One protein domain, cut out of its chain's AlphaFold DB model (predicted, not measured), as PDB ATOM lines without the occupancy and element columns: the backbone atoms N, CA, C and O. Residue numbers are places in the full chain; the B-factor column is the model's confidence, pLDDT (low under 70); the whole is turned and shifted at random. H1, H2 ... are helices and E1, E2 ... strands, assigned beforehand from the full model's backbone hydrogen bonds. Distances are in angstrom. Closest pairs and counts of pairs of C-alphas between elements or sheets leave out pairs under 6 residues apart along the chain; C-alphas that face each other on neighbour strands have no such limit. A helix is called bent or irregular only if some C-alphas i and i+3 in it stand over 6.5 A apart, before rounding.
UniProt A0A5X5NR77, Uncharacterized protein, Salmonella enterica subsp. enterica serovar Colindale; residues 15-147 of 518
ATOM      1  N   GLN A  15      61.180  83.650  -3.819       86.56
ATOM      2  CA  GLN A  15      61.079  84.289  -5.134       86.56
ATOM      3  C   GLN A  15      62.200  83.853  -6.089       86.56
ATOM      4  O   GLN A  15      61.969  83.702  -7.288       86.56
ATOM      5  N   LEU A  16      63.417  83.647  -5.574       91.56
ATOM      6  CA  LEU A  16      64.541  83.152  -6.360       91.56
ATOM      7  C   LEU A  16      64.332  81.684  -6.721       91.56
ATOM      8  O   LEU A  16      64.466  81.316  -7.887       91.56
ATOM      9  N   PHE A  17      63.986  80.858  -5.732       90.75
ATOM     10  CA  PHE A  17      63.787  79.434  -5.960       90.75
ATOM     11  C   PHE A  17      62.647  79.189  -6.954       90.75
ATOM     12  O   PHE A  17      62.822  78.438  -7.909       90.75
ATOM     13  N   GLY A  18      61.538  79.927  -6.845       91.44
ATOM     14  CA  GLY A  18      60.453  79.891  -7.829       91.44
ATOM     15  C   GLY A  18      60.911  80.197  -9.263       91.44
ATOM     16  O   GLY A  18      60.516  79.492 -10.190       91.44
ATOM     17  N   LYS A  19      61.794  81.187  -9.463       94.62
ATOM     18  CA  LYS A  19      62.366  81.500 -10.789       94.62
ATOM     19  C   LYS A  19      63.271  80.387 -11.318       94.62
ATOM     20  O   LYS A  19      63.207  80.073 -12.502       94.62
ATOM     21  N   ILE A  20      64.085  79.774 -10.457       94.31
ATOM     22  CA  ILE A  20      64.931  78.628 -10.833       94.31
ATOM     23  C   ILE A  20      64.056  77.458 -11.295       94.31
ATOM     24  O   ILE A  20      64.314  76.864 -12.338       94.31
ATOM     25  N   ILE A  21      62.988  77.160 -10.555       93.94
ATOM     26  CA  ILE A  21      62.065  76.068 -10.883       93.94
ATOM     27  C   ILE A  21      61.296  76.355 -12.178       93.94
ATOM     28  O   ILE A  21      61.113  75.452 -12.993       93.94
ATOM     29  N   ALA A  22      60.919  77.612 -12.426       93.88
ATOM     30  CA  ALA A  22      60.345  78.016 -13.707       93.88
ATOM     31  C   ALA A  22      61.312  77.771 -14.881       93.88
ATOM     32  O   ALA A  22      60.895  77.222 -15.896       93.88
ATOM     33  N   ALA A  23      62.605  78.083 -14.722       94.00
ATOM     34  CA  ALA A  23      63.617  77.809 -15.745       94.00
ATOM     35  C   ALA A  23      63.822  76.302 -15.981       94.00
ATOM     36  O   ALA A  23      63.951  75.861 -17.123       94.00
ATOM     37  N   VAL A  24      63.799  75.487 -14.919       92.62
ATOM     38  CA  VAL A  24      63.830  74.017 -15.034       92.62
ATOM     39  C   VAL A  24      62.627  73.509 -15.830       92.62
ATOM     40  O   VAL A  24      62.797  72.714 -16.756       92.62
ATOM     41  N   ARG A  25      61.421  74.007 -15.536       91.69
ATOM     42  CA  ARG A  25      60.205  73.655 -16.278       91.69
ATOM     43  C   ARG A  25      60.291  74.068 -17.747       91.69
ATOM     44  O   ARG A  25      59.904  73.293 -18.614       91.69
ATOM     45  N   GLU A  26      60.800  75.259 -18.038       90.62
ATOM     46  CA  GLU A  26      60.935  75.771 -19.405       90.62
ATOM     47  C   GLU A  26      61.929  74.949 -20.242       90.62
ATOM     48  O   GLU A  26      61.643  74.573 -21.383       90.62
ATOM     49  N   HIS A  27      63.099  74.639 -19.678       89.94
ATOM     50  CA  HIS A  27      64.192  74.036 -20.441       89.94
ATOM     51  C   HIS A  27      64.201  72.503 -20.416       89.94
ATOM     52  O   HIS A  27      64.577  71.902 -21.428       89.94
ATOM     53  N   LEU A  28      63.759  71.881 -19.317       89.75
ATOM     54  CA  LEU A  28      63.730  70.423 -19.125       89.75
ATOM     55  C   LEU A  28      62.312  69.831 -19.118       89.75
ATOM     56  O   LEU A  28      62.172  68.625 -18.949       89.75
ATOM     57  N   CYS A  29      61.259  70.647 -19.268       83.94
ATOM     58  CA  CYS A  29      59.856  70.204 -19.199       83.94
ATOM     59  C   CYS A  29      59.482  69.475 -17.891       83.94
ATOM     60  O   CYS A  29      58.465  68.787 -17.835       83.94
ATOM     61  N   ALA A  30      60.270  69.653 -16.826       84.75
ATOM     62  CA  ALA A  30      60.030  69.063 -15.514       84.75
ATOM     63  C   ALA A  30      59.256  70.047 -14.621       84.75
ATOM     64  O   ALA A  30      59.805  71.065 -14.192       84.75
ATOM     65  N   ASP A  31      57.978  69.766 -14.343       86.38
ATOM     66  CA  ASP A  31      57.156  70.613 -13.469       86.38
ATOM     67  C   ASP A  31      57.315  70.219 -11.997       86.38
ATOM     68  O   ASP A  31      56.676  69.292 -11.502       86.38
ATOM     69  N   LEU A  32      58.184  70.940 -11.290       89.19
ATOM     70  CA  LEU A  32      58.449  70.692  -9.875       89.19
ATOM     71  C   LEU A  32      57.521  71.490  -8.939       89.19
ATOM     72  O   LEU A  32      57.605  71.328  -7.721       89.19
ATOM     73  N   PHE A  33      56.631  72.349  -9.461       88.00
ATOM     74  CA  PHE A  33      55.724  73.154  -8.626       88.00
ATOM     75  C   PHE A  33      54.666  72.317  -7.898       88.00
ATOM     76  O   PHE A  33      54.131  72.768  -6.889       88.00
ATOM     77  N   GLN A  34      54.396  71.103  -8.380       86.38
ATOM     78  CA  GLN A  34      53.450  70.173  -7.756       86.38
ATOM     79  C   GLN A  34      54.041  69.432  -6.547       86.38
ATOM     80  O   GLN A  34      53.304  68.807  -5.794       86.38
ATOM     81  N   LEU A  35      55.363  69.494  -6.363       87.31
ATOM     82  CA  LEU A  35      56.064  68.820  -5.271       87.31
ATOM     83  C   LEU A  35      56.079  69.675  -4.001       87.31
ATOM     84  O   LEU A  35      56.090  70.916  -4.079       87.31
ATOM     85  N   ALA A  36      56.160  69.003  -2.850       84.81
ATOM     86  CA  ALA A  36      56.457  69.644  -1.572       84.81
ATOM     87  C   ALA A  36      57.850  70.301  -1.604       84.81
ATOM     88  O   ALA A  36      58.711  69.934  -2.401       84.81
ATOM     89  N   GLU A  37      58.101  71.292  -0.749       79.06
ATOM     90  CA  GLU A  37      59.301  72.141  -0.839       79.06
ATOM     91  C   GLU A  37      60.632  71.379  -0.695       79.06
ATOM     92  O   GLU A  37      61.572  71.621  -1.461       79.06
ATOM     93  N   MET A  38      60.703  70.418   0.234       80.94
ATOM     94  CA  MET A  38      61.893  69.572   0.392       80.94
ATOM     95  C   MET A  38      62.118  68.680  -0.833       80.94
ATOM     96  O   MET A  38      63.204  68.695  -1.410       80.94
ATOM     97  N   GLU A  39      61.074  67.992  -1.301       85.44
ATOM     98  CA  GLU A  39      61.129  67.139  -2.498       85.44
ATOM     99  C   GLU A  39      61.505  67.944  -3.750       85.44
ATOM    100  O   GLU A  39      62.272  67.489  -4.600       85.44
ATOM    101  N   ARG A  40      61.010  69.183  -3.854       87.81
ATOM    102  CA  ARG A  40      61.344  70.113  -4.936       87.81
ATOM    103  C   ARG A  40      62.836  70.443  -4.945       87.81
ATOM    104  O   ARG A  40      63.444  70.492  -6.014       87.81
ATOM    105  N   SER A  41      63.423  70.662  -3.770       86.88
ATOM    106  CA  SER A  41      64.845  70.987  -3.601       86.88
ATOM    107  C   SER A  41      65.751  69.801  -3.916       86.88
ATOM    108  O   SER A  41      66.770  69.968  -4.590       86.88
ATOM    109  N   GLU A  42      65.371  68.600  -3.481       89.25
ATOM    110  CA  GLU A  42      66.067  67.360  -3.837       89.25
ATOM    111  C   GLU A  42      66.002  67.121  -5.346       89.25
ATOM    112  O   GLU A  42      67.033  66.936  -5.997       89.25
ATOM    113  N   LYS A  43      64.808  67.226  -5.941       90.75
ATOM    114  CA  LYS A  43      64.629  66.976  -7.372       90.75
ATOM    115  C   LYS A  43      65.362  67.987  -8.249       90.75
ATOM    116  O   LYS A  43      65.928  67.606  -9.273       90.75
ATOM    117  N   ALA A  44      65.403  69.255  -7.849       91.44
ATOM    118  CA  ALA A  44      66.202  70.268  -8.530       91.44
ATOM    119  C   ALA A  44      67.700  69.907  -8.528       91.44
ATOM    120  O   ALA A  44      68.360  70.024  -9.563       91.44
ATOM    121  N   GLN A  45      68.233  69.421  -7.404       92.19
ATOM    122  CA  GLN A  45      69.632  68.986  -7.312       92.19
ATOM    123  C   GLN A  45      69.920  67.760  -8.180       92.19
ATOM    124  O   GLN A  45      70.933  67.735  -8.878       92.19
ATOM    125  N   GLU A  46      69.012  66.781  -8.219       93.44
ATOM    126  CA  GLU A  46      69.135  65.627  -9.119       93.44
ATOM    127  C   GLU A  46      69.245  66.039 -10.592       93.44
ATOM    128  O   GLU A  46      70.011  65.443 -11.352       93.44
ATOM    129  N   LEU A  47      68.499  67.072 -10.994       94.31
ATOM    130  CA  LEU A  47      68.513  67.630 -12.349       94.31
ATOM    131  C   LEU A  47      69.742  68.507 -12.639       94.31
ATOM    132  O   LEU A  47      69.873  68.996 -13.759       94.31
ATOM    133  N   GLY A  48      70.633  68.698 -11.662       93.69
ATOM    134  CA  GLY A  48      71.905  69.396 -11.833       93.69
ATOM    135  C   GLY A  48      71.982  70.792 -11.223       93.69
ATOM    136  O   GLY A  48      73.019  71.443 -11.354       93.69
ATOM    137  N   ILE A  49      70.934  71.275 -10.544       95.50
ATOM    138  CA  ILE A  49      70.959  72.582  -9.871       95.50
ATOM    139  C   ILE A  49      71.834  72.510  -8.614       95.50
ATOM    140  O   ILE A  49      71.513  71.818  -7.652       95.50
ATOM    141  N   ASN A  50      72.909  73.292  -8.571       94.75
ATOM    142  CA  ASN A  50      73.805  73.357  -7.419       94.75
ATOM    143  C   ASN A  50      73.304  74.389  -6.391       94.75
ATOM    144  O   ASN A  50      73.855  75.488  -6.270       94.75
ATOM    145  N   LEU A  51      72.241  74.040  -5.655       93.12
ATOM    146  CA  LEU A  51      71.665  74.893  -4.603       93.12
ATOM    147  C   LEU A  51      72.703  75.355  -3.556       93.12
ATOM    148  O   LEU A  51      72.687  76.547  -3.229       93.12
ATOM    149  N   PRO A  52      73.656  74.513  -3.094       91.62
ATOM    150  CA  PRO A  52      74.728  74.963  -2.205       91.62
ATOM    151  C   PRO A  52      75.586  76.092  -2.783       91.62
ATOM    152  O   PRO A  52      75.831  77.086  -2.101       91.62
ATOM    153  N   ALA A  53      76.014  75.991  -4.047       93.38
ATOM    154  CA  ALA A  53      76.806  77.048  -4.679       93.38
ATOM    155  C   ALA A  53      76.007  78.342  -4.873       93.38
ATOM    156  O   ALA A  53      76.562  79.434  -4.725       93.38
ATOM    157  N   ILE A  54      74.709  78.236  -5.176       95.44
ATOM    158  CA  ILE A  54      73.818  79.395  -5.306       95.44
ATOM    159  C   ILE A  54      73.678  80.102  -3.956       95.44
ATOM    160  O   ILE A  54      73.922  81.305  -3.875       95.44
ATOM    161  N   ALA A  55      73.350  79.373  -2.888       92.69
ATOM    162  CA  ALA A  55      73.221  79.950  -1.551       92.69
ATOM    163  C   ALA A  55      74.536  80.563  -1.060       92.69
ATOM    164  O   ALA A  55      74.550  81.687  -0.552       92.69
ATOM    165  N   TYR A  56      75.657  79.877  -1.296       91.88
ATOM    166  CA  TYR A  56      76.988  80.401  -1.007       91.88
ATOM    167  C   TYR A  56      77.238  81.730  -1.735       91.88
ATOM    168  O   TYR A  56      77.588  82.726  -1.098       91.88
ATOM    169  N   CYS A  57      76.990  81.778  -3.048       94.75
ATOM    170  CA  CYS A  57      77.136  82.988  -3.855       94.75
ATOM    171  C   CYS A  57      76.279  84.135  -3.319       94.75
ATOM    172  O   CYS A  57      76.799  85.232  -3.101       94.75
ATOM    173  N   LEU A  58      74.992  83.879  -3.066       93.69
ATOM    174  CA  LEU A  58      74.075  84.883  -2.538       93.69
ATOM    175  C   LEU A  58      74.568  85.408  -1.207       93.69
ATOM    176  O   LEU A  58      74.621  86.618  -1.055       93.69
ATOM    177  N   SER A  59      74.955  84.531  -0.278       92.00
ATOM    178  CA  SER A  59      75.372  84.911   1.075       92.00
ATOM    179  C   SER A  59      76.606  85.821   1.094       92.00
ATOM    180  O   SER A  59      76.733  86.624   2.013       92.00
ATOM    181  N   ARG A  60      77.466  85.759   0.064       94.44
ATOM    182  CA  ARG A  60      78.776  86.435   0.012       94.44
ATOM    183  C   ARG A  60      78.930  87.512  -1.056       94.44
ATOM    184  O   ARG A  60      80.010  88.092  -1.176       94.44
ATOM    185  N   SER A  61      77.886  87.771  -1.834       95.94
ATOM    186  CA  SER A  61      77.937  88.724  -2.943       95.94
ATOM    187  C   SER A  61      77.019  89.910  -2.698       95.94
ATOM    188  O   SER A  61      75.876  89.763  -2.269       95.94
ATOM    189  N   LEU A  62      77.523  91.096  -3.010       95.75
ATOM    190  CA  LEU A  62      76.811  92.363  -2.934       95.75
ATOM    191  C   LEU A  62      76.877  93.064  -4.287       95.75
ATOM    192  O   LEU A  62      77.822  92.875  -5.057       95.75
ATOM    193  N   TRP A  63      75.896  93.914  -4.551       95.50
ATOM    194  CA  TRP A  63      75.865  94.781  -5.717       95.50
ATOM    195  C   TRP A  63      76.100  96.227  -5.306       95.50
ATOM    196  O   TRP A  63      75.424  96.739  -4.418       95.50
ATOM    197  N   PHE A  64      77.032  96.892  -5.984       92.81
ATOM    198  CA  PHE A  64      77.238  98.323  -5.856       92.81
ATOM    199  C   PHE A  64      76.663  99.055  -7.080       92.81
ATOM    200  O   PHE A  64      77.304  99.056  -8.144       92.81
ATOM    201  N   PRO A  65      75.475  99.685  -6.963       91.06
ATOM    202  CA  PRO A  65      74.772 100.255  -8.109       91.06
ATOM    203  C   PRO A  65      75.542 101.374  -8.809       91.06
ATOM    204  O   PRO A  65      75.622 101.379 -10.037       91.06
ATOM    205  N   GLU A  66      76.164 102.283  -8.053       87.94
ATOM    206  CA  GLU A  66      76.794 103.490  -8.612       87.94
ATOM    207  C   GLU A  66      77.955 103.178  -9.563       87.94
ATOM    208  O   GLU A  66      78.179 103.896 -10.539       87.94
ATOM    209  N   LYS A  67      78.701 102.096  -9.304       87.38
ATOM    210  CA  LYS A  67      79.814 101.653 -10.165       87.38
ATOM    211  C   LYS A  67      79.470 100.460 -11.039       87.38
ATOM    212  O   LYS A  67      80.318 100.048 -11.824       87.38
ATOM    213  N   LYS A  68      78.255  99.919 -10.929       92.62
ATOM    214  CA  LYS A  68      77.823  98.700 -11.625       92.62
ATOM    215  C   LYS A  68      78.797  97.535 -11.398       92.62
ATOM    216  O   LYS A  68      79.256  96.898 -12.350       92.62
ATOM    217  N   GLN A  69      79.140  97.295 -10.133       93.62
ATOM    218  CA  GLN A  69      80.126  96.290  -9.734       93.62
ATOM    219  C   GLN A  69      79.575  95.328  -8.689       93.62
ATOM    220  O   GLN A  69      78.853  95.723  -7.776       93.62
ATOM    221  N   TYR A  70      79.986  94.070  -8.788       94.81
ATOM    222  CA  TYR A  70      79.827  93.094  -7.724       94.81
ATOM    223  C   TYR A  70      80.987  93.194  -6.736       94.81
ATOM    224  O   TYR A  70      82.147  93.298  -7.142       94.81
ATOM    225  N   ILE A  71      80.674  93.091  -5.449       94.31
ATOM    226  CA  ILE A  71      81.642  92.848  -4.379       94.31
ATOM    227  C   ILE A  71      81.417  91.416  -3.895       94.31
ATOM    228  O   ILE A  71      80.320  91.092  -3.449       94.31
ATOM    229  N   HIS A  72      82.427  90.559  -4.002       95.06
ATOM    230  CA  HIS A  72      82.327  89.143  -3.652       95.06
ATOM    231  C   HIS A  72      83.412  88.752  -2.650       95.06
ATOM    232  O   HIS A  72      84.592  89.021  -2.880       95.06
ATOM    233  N   LEU A  73      83.016  88.108  -1.554       93.81
ATOM    234  CA  LEU A  73      83.932  87.501  -0.592       93.81
ATOM    235  C   LEU A  73      84.193  86.044  -0.991       93.81
ATOM    236  O   LEU A  73      83.297  85.208  -0.884       93.81
ATOM    237  N   ASP A  74      85.410  85.733  -1.433       90.44
ATOM    238  CA  ASP A  74      85.739  84.377  -1.879       90.44
ATOM    239  C   ASP A  74      85.997  83.393  -0.718       90.44
ATOM    240  O   ASP A  74      85.969  83.747   0.468       90.44
ATOM    241  N   LYS A  75      86.254  82.124  -1.065       86.56
ATOM    242  CA  LYS A  75      86.553  81.049  -0.101       86.56
ATOM    243  C   LYS A  75      87.819  81.297   0.720       86.56
ATOM    244  O   LYS A  75      87.898  80.834   1.851       86.56
ATOM    245  N   ALA A  76      88.782  82.039   0.177       87.44
ATOM    246  CA  ALA A  76      90.009  82.421   0.869       87.44
ATOM    247  C   ALA A  76      89.843  83.720   1.687       87.44
ATOM    248  O   ALA A  76      90.827  84.276   2.168       87.44
ATOM    249  N   ALA A  77      88.604  84.199   1.857       88.38
ATOM    250  CA  ALA A  77      88.263  85.443   2.540       88.38
ATOM    251  C   ALA A  77      88.886  86.702   1.903       88.38
ATOM    252  O   ALA A  77      89.096  87.713   2.579       88.38
ATOM    253  N   HIS A  78      89.140  86.670   0.593       89.19
ATOM    254  CA  HIS A  78      89.530  87.848  -0.172       89.19
ATOM    255  C   HIS A  78      88.301  88.573  -0.716       89.19
ATOM    256  O   HIS A  78      87.386  87.966  -1.276       89.19
ATOM    257  N   ILE A  79      88.313  89.901  -0.600       90.69
ATOM    258  CA  ILE A  79      87.286  90.768  -1.178       90.69
ATOM    259  C   ILE A  79      87.666  91.043  -2.632       90.69
ATOM    260  O   ILE A  79      88.648  91.731  -2.911       90.69
ATOM    261  N   LYS A  80      86.873  90.516  -3.563       91.00
ATOM    262  CA  LYS A  80      87.046  90.697  -5.005       91.00
ATOM    263  C   LYS A  80      85.987  91.636  -5.560       91.00
ATOM    264  O   LYS A  80      84.856  91.680  -5.074       91.00
ATOM    265  N   ARG A  81      86.365  92.394  -6.589       91.19
ATOM    266  CA  ARG A  81      85.476  93.315  -7.300       91.19
ATOM    267  C   ARG A  81      85.386  92.898  -8.759       91.19
ATOM    268  O   ARG A  81      86.418  92.684  -9.386       91.19
ATOM    269  N   PHE A  82      84.169  92.808  -9.278       93.44
ATOM    270  CA  PHE A  82      83.901  92.367 -10.646       93.44
ATOM    271  C   PHE A  82      82.954  93.341 -11.340       93.44
ATOM    272  O   PHE A  82      82.044  93.875 -10.703       93.44
ATOM    273  N   GLY A  83      83.148  93.581 -12.638       92.94
ATOM    274  CA  GLY A  83      82.195  94.355 -13.429       92.94
ATOM    275  C   GLY A  83      80.872  93.609 -13.609       92.94
ATOM    276  O   GLY A  83      80.787  92.396 -13.411       92.94
ATOM    277  N   ALA A  84      79.827  94.326 -14.024       90.19
ATOM    278  CA  ALA A  84      78.508  93.745 -14.296       90.19
ATOM    279  C   ALA A  84      78.549  92.551 -15.275       90.19
ATOM    280  O   ALA A  84      77.773  91.607 -15.126       90.19
ATOM    281  N   SER A  85      79.453  92.594 -16.262       91.12
ATOM    282  CA  SER A  85      79.653  91.559 -17.287       91.12
ATOM    283  C   SER A  85      80.350  90.300 -16.774       91.12
ATOM    284  O   SER A  85      80.255  89.247 -17.402       91.12
ATOM    285  N   ASP A  86      81.029  90.384 -15.631       93.31
ATOM    286  CA  ASP A  86      81.994  89.374 -15.195       93.31
ATOM    287  C   ASP A  86      81.395  88.404 -14.168       93.31
ATOM    288  O   ASP A  86      82.115  87.679 -13.483       93.31
ATOM    289  N   PHE A  87      80.062  88.355 -14.064       93.94
ATOM    290  CA  PHE A  87      79.351  87.521 -13.089       93.94
ATOM    291  C   PHE A  87      79.717  86.029 -13.186       93.94
ATOM    292  O   PHE A  87      79.770  85.330 -12.176       93.94
ATOM    293  N   ARG A  88      80.081  85.548 -14.382       92.06
ATOM    294  CA  ARG A  88      80.563  84.171 -14.585       92.06
ATOM    295  C   ARG A  88      81.824  83.842 -13.779       92.06
ATOM    296  O   ARG A  88      82.022  82.681 -13.427       92.06
ATOM    297  N   LEU A  89      82.672  84.828 -13.474       93.25
ATOM    298  CA  LEU A  89      83.855  84.624 -12.632       93.25
ATOM    299  C   LEU A  89      83.458  84.331 -11.179       93.25
ATOM    300  O   LEU A  89      84.086  83.491 -10.538       93.25
ATOM    301  N   ILE A  90      82.385  84.965 -10.693       94.50
ATOM    302  CA  ILE A  90      81.809  84.710  -9.364       94.50
ATOM    303  C   ILE A  90      81.165  83.324  -9.325       94.50
ATOM    304  O   ILE A  90      81.416  82.545  -8.408       94.50
ATOM    305  N   GLU A  91      80.363  82.988 -10.337       94.31
ATOM    306  CA  GLU A  91      79.775  81.651 -10.463       94.31
ATOM    307  C   GLU A  91      80.861  80.563 -10.435       94.31
ATOM    308  O   GLU A  91      80.761  79.592  -9.679       94.31
ATOM    309  N   SER A  92      81.935  80.760 -11.203       91.31
ATOM    310  CA  SER A  92      83.058  79.822 -11.271       91.31
ATOM    311  C   SER A  92      83.751  79.666  -9.914       91.31
ATOM    312  O   SER A  92      84.038  78.542  -9.504       91.31
ATOM    313  N   SER A  93      83.961  80.757  -9.162       90.75
ATOM    314  CA  SER A  93      84.562  80.678  -7.821       90.75
ATOM    315  C   SER A  93      83.661  80.011  -6.777       90.75
ATOM    316  O   SER A  93      84.161  79.507  -5.769       90.75
ATOM    317  N   CYS A  94      82.346  79.965  -7.015       91.25
ATOM    318  CA  CYS A  94      81.384  79.264  -6.161       91.25
ATOM    319  C   CYS A  94      81.253  77.767  -6.498       91.25
ATOM    320  O   CYS A  94      80.639  77.030  -5.731       91.25
ATOM    321  N   GLY A  95      81.860  77.302  -7.598       89.62
ATOM    322  CA  GLY A  95      81.782  75.911  -8.060       89.62
ATOM    323  C   GLY A  95      80.719  75.651  -9.133       89.62
ATOM    324  O   GLY A  95      80.410  74.490  -9.387       89.62
ATOM    325  N   GLY A  96      80.171  76.700  -9.761       93.06
ATOM    326  CA  GLY A  96      79.142  76.599 -10.801       93.06
ATOM    327  C   GLY A  96      77.737  76.361 -10.245       93.06
ATOM    328  O   GLY A  96      77.557  75.602  -9.292       93.06
ATOM    329  N   PHE A  97      76.723  76.997 -10.839       95.31
ATOM    330  CA  PHE A  97      75.331  76.854 -10.379       95.31
ATOM    331  C   PHE A  97      74.591  75.679 -11.015       95.31
ATOM    332  O   PHE A  97      73.528  75.293 -10.531       95.31
ATOM    333  N   PHE A  98      75.149  75.111 -12.083       95.25
ATOM    334  CA  PHE A  98      74.567  73.991 -12.809       95.25
ATOM    335  C   PHE A  98      75.637  72.994 -13.260       95.25
ATOM    336  O   PHE A  98      76.667  73.394 -13.817       95.25
ATOM    337  N   HIS A  99      75.352  71.707 -13.065       93.62
ATOM    338  CA  HIS A  99      76.177  70.578 -13.493       93.62
ATOM    339  C   HIS A  99      75.365  69.622 -14.359       93.62
ATOM    340  O   HIS A  99      74.215  69.327 -14.055       93.62
ATOM    341  N   ASP A 100      75.981  69.096 -15.414       91.06
ATOM    342  CA  ASP A 100      75.303  68.202 -16.351       91.06
ATOM    343  C   ASP A 100      75.221  66.784 -15.748       91.06
ATOM    344  O   ASP A 100      76.089  65.942 -15.985       91.06
ATOM    345  N   THR A 101      74.194  66.524 -14.936       93.88
ATOM    346  CA  THR A 101      73.928  65.200 -14.345       93.88
ATOM    347  C   THR A 101      73.266  64.263 -15.355       93.88
ATOM    348  O   THR A 101      72.624  64.715 -16.302       93.88
ATOM    349  N   GLU A 102      73.362  62.945 -15.147       94.06
ATOM    350  CA  GLU A 102      72.680  61.968 -16.017       94.06
ATOM    351  C   GLU A 102      71.160  62.179 -16.032       94.06
ATOM    352  O   GLU A 102      70.572  62.307 -17.102       94.06
ATOM    353  N   LYS A 103      70.533  62.374 -14.863       92.81
ATOM    354  CA  LYS A 103      69.101  62.707 -14.766       92.81
ATOM    355  C   LYS A 103      68.748  64.014 -15.492       92.81
ATOM    356  O   LYS A 103      67.690  64.109 -16.110       92.81
ATOM    357  N   GLY A 104      69.625  65.021 -15.445       91.75
ATOM    358  CA  GLY A 104      69.453  66.269 -16.193       91.75
ATOM    359  C   GLY A 104      69.542  66.064 -17.710       91.75
ATOM    360  O   GLY A 104      68.730  66.614 -18.454       91.75
ATOM    361  N   LYS A 105      70.480  65.230 -18.178       93.69
ATOM    362  CA  LYS A 105      70.621  64.860 -19.597       93.69
ATOM    363  C   LYS A 105      69.421  64.060 -20.100       93.69
ATOM    364  O   LYS A 105      68.922  64.352 -21.185       93.69
ATOM    365  N   GLU A 106      68.933  63.101 -19.315       92.50
ATOM    366  CA  GLU A 106      67.717  62.335 -19.614       92.50
ATOM    367  C   GLU A 106      66.501  63.257 -19.745       92.50
ATOM    368  O   GLU A 106      65.795  63.203 -20.753       92.50
ATOM    369  N   ALA A 107      66.299  64.161 -18.780       90.56
ATOM    370  CA  ALA A 107      65.213  65.138 -18.815       90.56
ATOM    371  C   ALA A 107      65.326  66.078 -20.028       90.56
ATOM    372  O   ALA A 107      64.335  66.349 -20.703       90.56
ATOM    373  N   ALA A 108      66.538  66.526 -20.369       91.25
ATOM    374  CA  ALA A 108      66.768  67.322 -21.571       91.25
ATOM    375  C   ALA A 108      66.441  66.533 -22.852       91.25
ATOM    376  O   ALA A 108      65.825  67.085 -23.762       91.25
ATOM    377  N   GLY A 109      66.806  65.249 -22.927       89.75
ATOM    378  CA  GLY A 109      66.471  64.368 -24.049       89.75
ATOM    379  C   GLY A 109      64.964  64.157 -24.206       89.75
ATOM    380  O   GLY A 109      64.433  64.285 -25.310       89.75
ATOM    381  N   GLN A 110      64.256  63.926 -23.097       88.44
ATOM    382  CA  GLN A 110      62.794  63.840 -23.077       88.44
ATOM    383  C   GLN A 110      62.148  65.157 -23.522       88.44
ATOM    384  O   GLN A 110      61.233  65.149 -24.343       88.44
ATOM    385  N   ALA A 111      62.662  66.296 -23.054       87.19
ATOM    386  CA  ALA A 111      62.184  67.610 -23.469       87.19
ATOM    387  C   ALA A 111      62.380  67.856 -24.974       87.19
ATOM    388  O   ALA A 111      61.521  68.472 -25.600       87.19
ATOM    389  N   VAL A 112      63.468  67.366 -25.581       88.44
ATOM    390  CA  VAL A 112      63.660  67.416 -27.043       88.44
ATOM    391  C   VAL A 112      62.635  66.546 -27.766       88.44
ATOM    392  O   VAL A 112      62.074  66.995 -28.759       88.44
ATOM    393  N   ALA A 113      62.352  65.341 -27.267       85.12
ATOM    394  CA  ALA A 113      61.346  64.460 -27.862       85.12
ATOM    395  C   ALA A 113      59.923  65.049 -27.788       85.12
ATOM    396  O   ALA A 113      59.119  64.841 -28.694       85.12
ATOM    397  N   LEU A 114      59.620  65.793 -26.720       82.19
ATOM    398  CA  LEU A 114      58.319  66.427 -26.489       82.19
ATOM    399  C   LEU A 114      58.167  67.789 -27.183       82.19
ATOM    400  O   LEU A 114      57.046  68.228 -27.442       82.19
ATOM    401  N   ALA A 115      59.268  68.487 -27.469       72.94
ATOM    402  CA  ALA A 115      59.236  69.829 -28.031       72.94
ATOM    403  C   ALA A 115      59.404  69.818 -29.558       72.94
ATOM    404  O   ALA A 115      60.388  69.309 -30.082       72.94
ATOM    405  N   LEU A 116      58.533  70.531 -30.282       60.28
ATOM    406  CA  LEU A 116      58.650  70.800 -31.732       60.28
ATOM    407  C   LEU A 116      59.822  71.753 -32.092       60.28
ATOM    408  O   LEU A 116      59.787  72.467 -33.094       60.28
ATOM    409  N   THR A 117      60.854  71.830 -31.249       66.31
ATOM    410  CA  THR A 117      61.972  72.776 -31.360       66.31
ATOM    411  C   THR A 117      63.203  72.117 -31.972       66.31
ATOM    412  O   THR A 117      63.518  70.986 -31.627       66.31
ATOM    413  N   LYS A 118      63.983  72.856 -32.774       78.19
ATOM    414  CA  LYS A 118      65.247  72.370 -33.371       78.19
ATOM    415  C   LYS A 118      66.429  72.238 -32.391       78.19
ATOM    416  O   LYS A 118      67.512  71.865 -32.825       78.19
ATOM    417  N   LYS A 119      66.260  72.591 -31.111       85.75
ATOM    418  CA  LYS A 119      67.359  72.593 -30.133       85.75
ATOM    419  C   LYS A 119      67.698  71.177 -29.682       85.75
ATOM    420  O   LYS A 119      66.812  70.416 -29.308       85.75
ATOM    421  N   THR A 120      68.985  70.874 -29.646       90.12
ATOM    422  CA  THR A 120      69.546  69.653 -29.066       90.12
ATOM    423  C   THR A 120      69.475  69.674 -27.534       90.12
ATOM    424  O   THR A 120      69.328  70.729 -26.908       90.12
ATOM    425  N   ALA A 121      69.628  68.505 -26.903       89.00
ATOM    426  CA  ALA A 121      69.671  68.398 -25.442       89.00
ATOM    427  C   ALA A 121      70.822  69.229 -24.841       89.00
ATOM    428  O   ALA A 121      70.633  69.919 -23.842       89.00
ATOM    429  N   SER A 122      71.991  69.243 -25.495       90.56
ATOM    430  CA  SER A 122      73.146  70.042 -25.064       90.56
ATOM    431  C   SER A 122      72.877  71.547 -25.125       90.56
ATOM    432  O   SER A 122      73.299  72.273 -24.227       90.56
ATOM    433  N   GLU A 123      72.177  72.033 -26.155       92.56
ATOM    434  CA  GLU A 123      71.810  73.451 -26.259       92.56
ATOM    435  C   GLU A 123      70.813  73.850 -25.167       92.56
ATOM    436  O   GLU A 123      70.959  74.914 -24.569       92.56
ATOM    437  N   ARG A 124      69.845  72.980 -24.845       90.56
ATOM    438  CA  ARG A 124      68.903  73.207 -23.736       90.56
ATOM    439  C   ARG A 124      69.608  73.289 -22.382       90.56
ATOM    440  O   ARG A 124      69.306  74.194 -21.610       90.56
ATOM    441  N   LEU A 125      70.562  72.398 -22.108       93.38
ATOM    442  CA  LEU A 125      71.363  72.434 -20.877       93.38
ATOM    443  C   LEU A 125      72.235  73.698 -20.799       93.38
ATOM    444  O   LEU A 125      72.323  74.333 -19.748       93.38
ATOM    445  N   ALA A 126      72.836  74.113 -21.918       93.31
ATOM    446  CA  ALA A 126      73.612  75.350 -21.989       93.31
ATOM    447  C   ALA A 126      72.745  76.600 -21.754       93.31
ATOM    448  O   ALA A 126      73.186  77.540 -21.086       93.31
ATOM    449  N   ASP A 127      71.519  76.618 -22.277       93.19
ATOM    450  CA  ASP A 127      70.564  77.701 -22.050       93.19
ATOM    451  C   ASP A 127      70.058  77.721 -20.606       93.19
ATOM    452  O   ASP A 127      70.062  78.787 -19.994       93.19
ATOM    453  N   LEU A 128      69.743  76.560 -20.020       94.12
ATOM    454  CA  LEU A 128      69.385  76.451 -18.604       94.12
ATOM    455  C   LEU A 128      70.506  76.985 -17.702       94.12
ATOM    456  O   LEU A 128      70.249  77.792 -16.811       94.12
ATOM    457  N   ARG A 129      71.763  76.609 -17.967       94.88
ATOM    458  CA  ARG A 129      72.937  77.126 -17.244       94.88
ATOM    459  C   ARG A 129      73.010  78.656 -17.305       94.88
ATOM    460  O   ARG A 129      73.201  79.306 -16.277       94.88
ATOM    461  N   LYS A 130      72.826  79.248 -18.493       94.44
ATOM    462  CA  LYS A 130      72.792  80.713 -18.663       94.44
ATOM    463  C   LYS A 130      71.612  81.343 -17.925       94.44
ATOM    464  O   LYS A 130      71.802  82.383 -17.299       94.44
ATOM    465  N   ALA A 131      70.431  80.731 -17.989       95.75
ATOM    466  CA  ALA A 131      69.226  81.214 -17.325       95.75
ATOM    467  C   ALA A 131      69.410  81.238 -15.804       95.75
ATOM    468  O   ALA A 131      69.174  82.270 -15.183       95.75
ATOM    469  N   ILE A 132      69.926  80.156 -15.211       95.69
ATOM    470  CA  ILE A 132      70.217  80.083 -13.771       95.69
ATOM    471  C   ILE A 132      71.232  81.160 -13.375       95.69
ATOM    472  O   ILE A 132      70.993  81.904 -12.427       95.69
ATOM    473  N   SER A 133      72.333  81.292 -14.122       95.06
ATOM    474  CA  SER A 133      73.341  82.333 -13.876       95.06
ATOM    475  C   SER A 133      72.731  83.741 -13.933       95.06
ATOM    476  O   SER A 133      72.934  84.546 -13.023       95.06
ATOM    477  N   GLY A 134      71.895  84.023 -14.937       94.88
ATOM    478  CA  GLY A 134      71.156  85.282 -15.050       94.88
ATOM    479  C   GLY A 134      70.233  85.536 -13.856       94.88
ATOM    480  O   GLY A 134      70.317  86.591 -13.235       94.88
ATOM    481  N   ILE A 135      69.428  84.542 -13.476       96.19
ATOM    482  CA  ILE A 135      68.483  84.612 -12.353       96.19
ATOM    483  C   ILE A 135      69.198  84.937 -11.029       96.19
ATOM    484  O   ILE A 135      68.751  85.814 -10.286       96.19
ATOM    485  N   VAL A 136      70.320  84.269 -10.734       95.94
ATOM    486  CA  VAL A 136      71.106  84.529  -9.513       95.94
ATOM    487  C   VAL A 136      71.756  85.913  -9.571       95.94
ATOM    488  O   VAL A 136      71.702  86.666  -8.596       95.94
ATOM    489  N   GLY A 137      72.335  86.281 -10.717       95.31
ATOM    490  CA  GLY A 137      72.955  87.588 -10.921       95.31
ATOM    491  C   GLY A 137      71.965  88.741 -10.756       95.31
ATOM    492  O   GLY A 137      72.294  89.733 -10.103       95.31
ATOM    493  N   ASP A 138      70.754  88.597 -11.294       94.50
ATOM    494  CA  ASP A 138      69.661  89.560 -11.163       94.50
ATOM    495  C   ASP A 138      69.175  89.651  -9.717       94.50
ATOM    496  O   ASP A 138      68.985  90.750  -9.205       94.50
ATOM    497  N   CYS A 139      69.057  88.521  -9.016       94.38
ATOM    498  CA  CYS A 139      68.696  88.510  -7.600       94.38
ATOM    499  C   CYS A 139      69.672  89.340  -6.752       94.38
ATOM    500  O   CYS A 139      69.241  90.175  -5.957       94.38
ATOM    501  N   ILE A 140      70.982  89.195  -6.972       94.75
ATOM    502  CA  ILE A 140      71.992  90.007  -6.275       94.75
ATOM    503  C   ILE A 140      71.847  91.489  -6.645       94.75
ATOM    504  O   ILE A 140      71.862  92.345  -5.760       94.75
ATOM    505  N   ARG A 141      71.660  91.810  -7.935       94.69
ATOM    506  CA  ARG A 141      71.482  93.201  -8.385       94.69
ATOM    507  C   ARG A 141      70.213  93.843  -7.844       94.69
ATOM    508  O   ARG A 141      70.211  95.050  -7.645       94.69
ATOM    509  N   THR A 142      69.146  93.086  -7.614       91.94
ATOM    510  CA  THR A 142      67.872  93.622  -7.124       91.94
ATOM    511  C   THR A 142      67.839  93.722  -5.604       91.94
ATOM    512  O   THR A 142      67.460  94.765  -5.086       91.94
ATOM    513  N   TYR A 143      68.251  92.671  -4.891       91.00
ATOM    514  CA  TYR A 143      67.985  92.535  -3.453       91.00
ATOM    515  C   TYR A 143      69.224  92.667  -2.567       91.00
ATOM    516  O   TYR A 143      69.091  92.765  -1.352       91.00
ATOM    517  N   ARG A 144      70.435  92.666  -3.138       93.44
ATOM    518  CA  ARG A 144      71.693  92.783  -2.379       93.44
ATOM    519  C   ARG A 144      72.462  94.061  -2.706       93.44
ATOM    520  O   ARG A 144      73.692  94.051  -2.767       93.44
ATOM    521  N   GLN A 145      71.733  95.153  -2.934       93.62
ATOM    522  CA  GLN A 145      72.318  96.479  -3.137       93.62
ATOM    523  C   GLN A 145      72.770  97.080  -1.808       93.62
ATOM    524  O   GLN A 145      72.134  96.852  -0.784       93.62
ATOM    525  N   PHE A 146      73.833  97.880  -1.828       91.31
ATOM    526  CA  PHE A 146      74.266  98.615  -0.644       91.31
ATOM    527  C   PHE A 146      74.646 100.059  -0.973       91.31
ATOM    528  O   PHE A 146      75.084 100.363  -2.086       91.31
ATOM    529  N   VAL A 147      74.504 100.932   0.025       87.88
ATOM    530  CA  VAL A 147      74.850 102.363  -0.034       87.88
ATOM    531  C   VAL A 147      76.114 102.691   0.763       87.88
ATOM    532  O   VAL A 147      76.803 103.664   0.471       87.88
TER     533      VAL A 147
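AT A GLANCE: This is residues 15 to 147 of the 518 residues of an uncharacterized protein of Salmonella enterica subsp. enterica serovar Colindale (UniProt A0A5X5NR77). A small three-stranded sheet, E1 E2 E3, caps one end of a long helix, H6, which runs through the middle of the domain; H4 packs on the sheet, with H3 beside it. H1 runs side by side with H6, H5 lies crosswise at H6's other end, and H2 sits off to one side near H1, H3 and H5. The printed part has 133 residues with six named helices and three named strands, in the order H1 H2 H3 E1 E2 E3 H4 H5 H6; the sheet is antiparallel and the class is mostly helix. The whole is compact, with a radius of gyration of the C-alphas of 15.6 A and spans of 47 by 32 by 25 A.

HOW THE PARTS SIT: E1, residues 61 to 64, E2, residues 69 to 73, and E3, residues 79 to 83, form a meander, each strand the antiparallel neighbour of the one before. In the hairpin E1 and E2, N 62 and O 71 are within hydrogen-bond range at 2.8 A; in the hairpin E2 and E3, N 72 and O 80 are at 2.9 A. H4, residues 84 to 94, and H6, residues 121 to 143, are on the same face of the sheet, making two layers, helices over one face. H4 lies over E3 at a height over the sheet of 8.5 A, along the strands; it is irregular, with C-alphas 85 and 88 7.9 A apart. H6 is the hub, touching four helices. With residues 133 to 137 it touches H4, about perpendicular at 73 degrees, closest at the C-alphas of Phe 87 and Gly 137, 6.8 A. H1, residues 15 to 28, touches H6 at a shallow tilt of 13 degrees, opposite ways, closest at the C-alphas of His 27 and Arg 124, 5.8 A. H5, residues 102 to 114, touches residues 121 to 125 of H6, closest at the C-alphas of Ala 108 and Ala 121, 5.0 A. H3, residues 51 to 60, only grazes the sheet and touches H4, closest at the C-alphas of Ala 53 and Cys 94, 5.3 A. H2, residues 37 to 46, is close to but not clearly touching H1, with the C-alphas of Ile 21 and Ala 44 7.5 A apart. Every O i to N i+4 pair is within hydrogen-bond range in H1, H2, H3, H5 and H6, against 4 of 7 in H4.

IN THESE COORDINATES: E2 is 13.2 A long and E3 13.7 A. H6 measures 32.7 A, from C-alpha 121 at (69.671, 68.398, -25.442) to C-alpha 143 at (67.985, 92.535, -3.453). H1 begins at C-alpha 15, (61.079, 84.289, -5.134), and is 19.9 A long; H5 is 18.3 A.

THE WHOLE: The C-alphas farthest apart, of Ala 113 and Val 147, are 48.9 A apart. The printed part has no cut, and no link is long. The mean pLDDT of the printed part is 90.9; residues 116 to 117 are under 70.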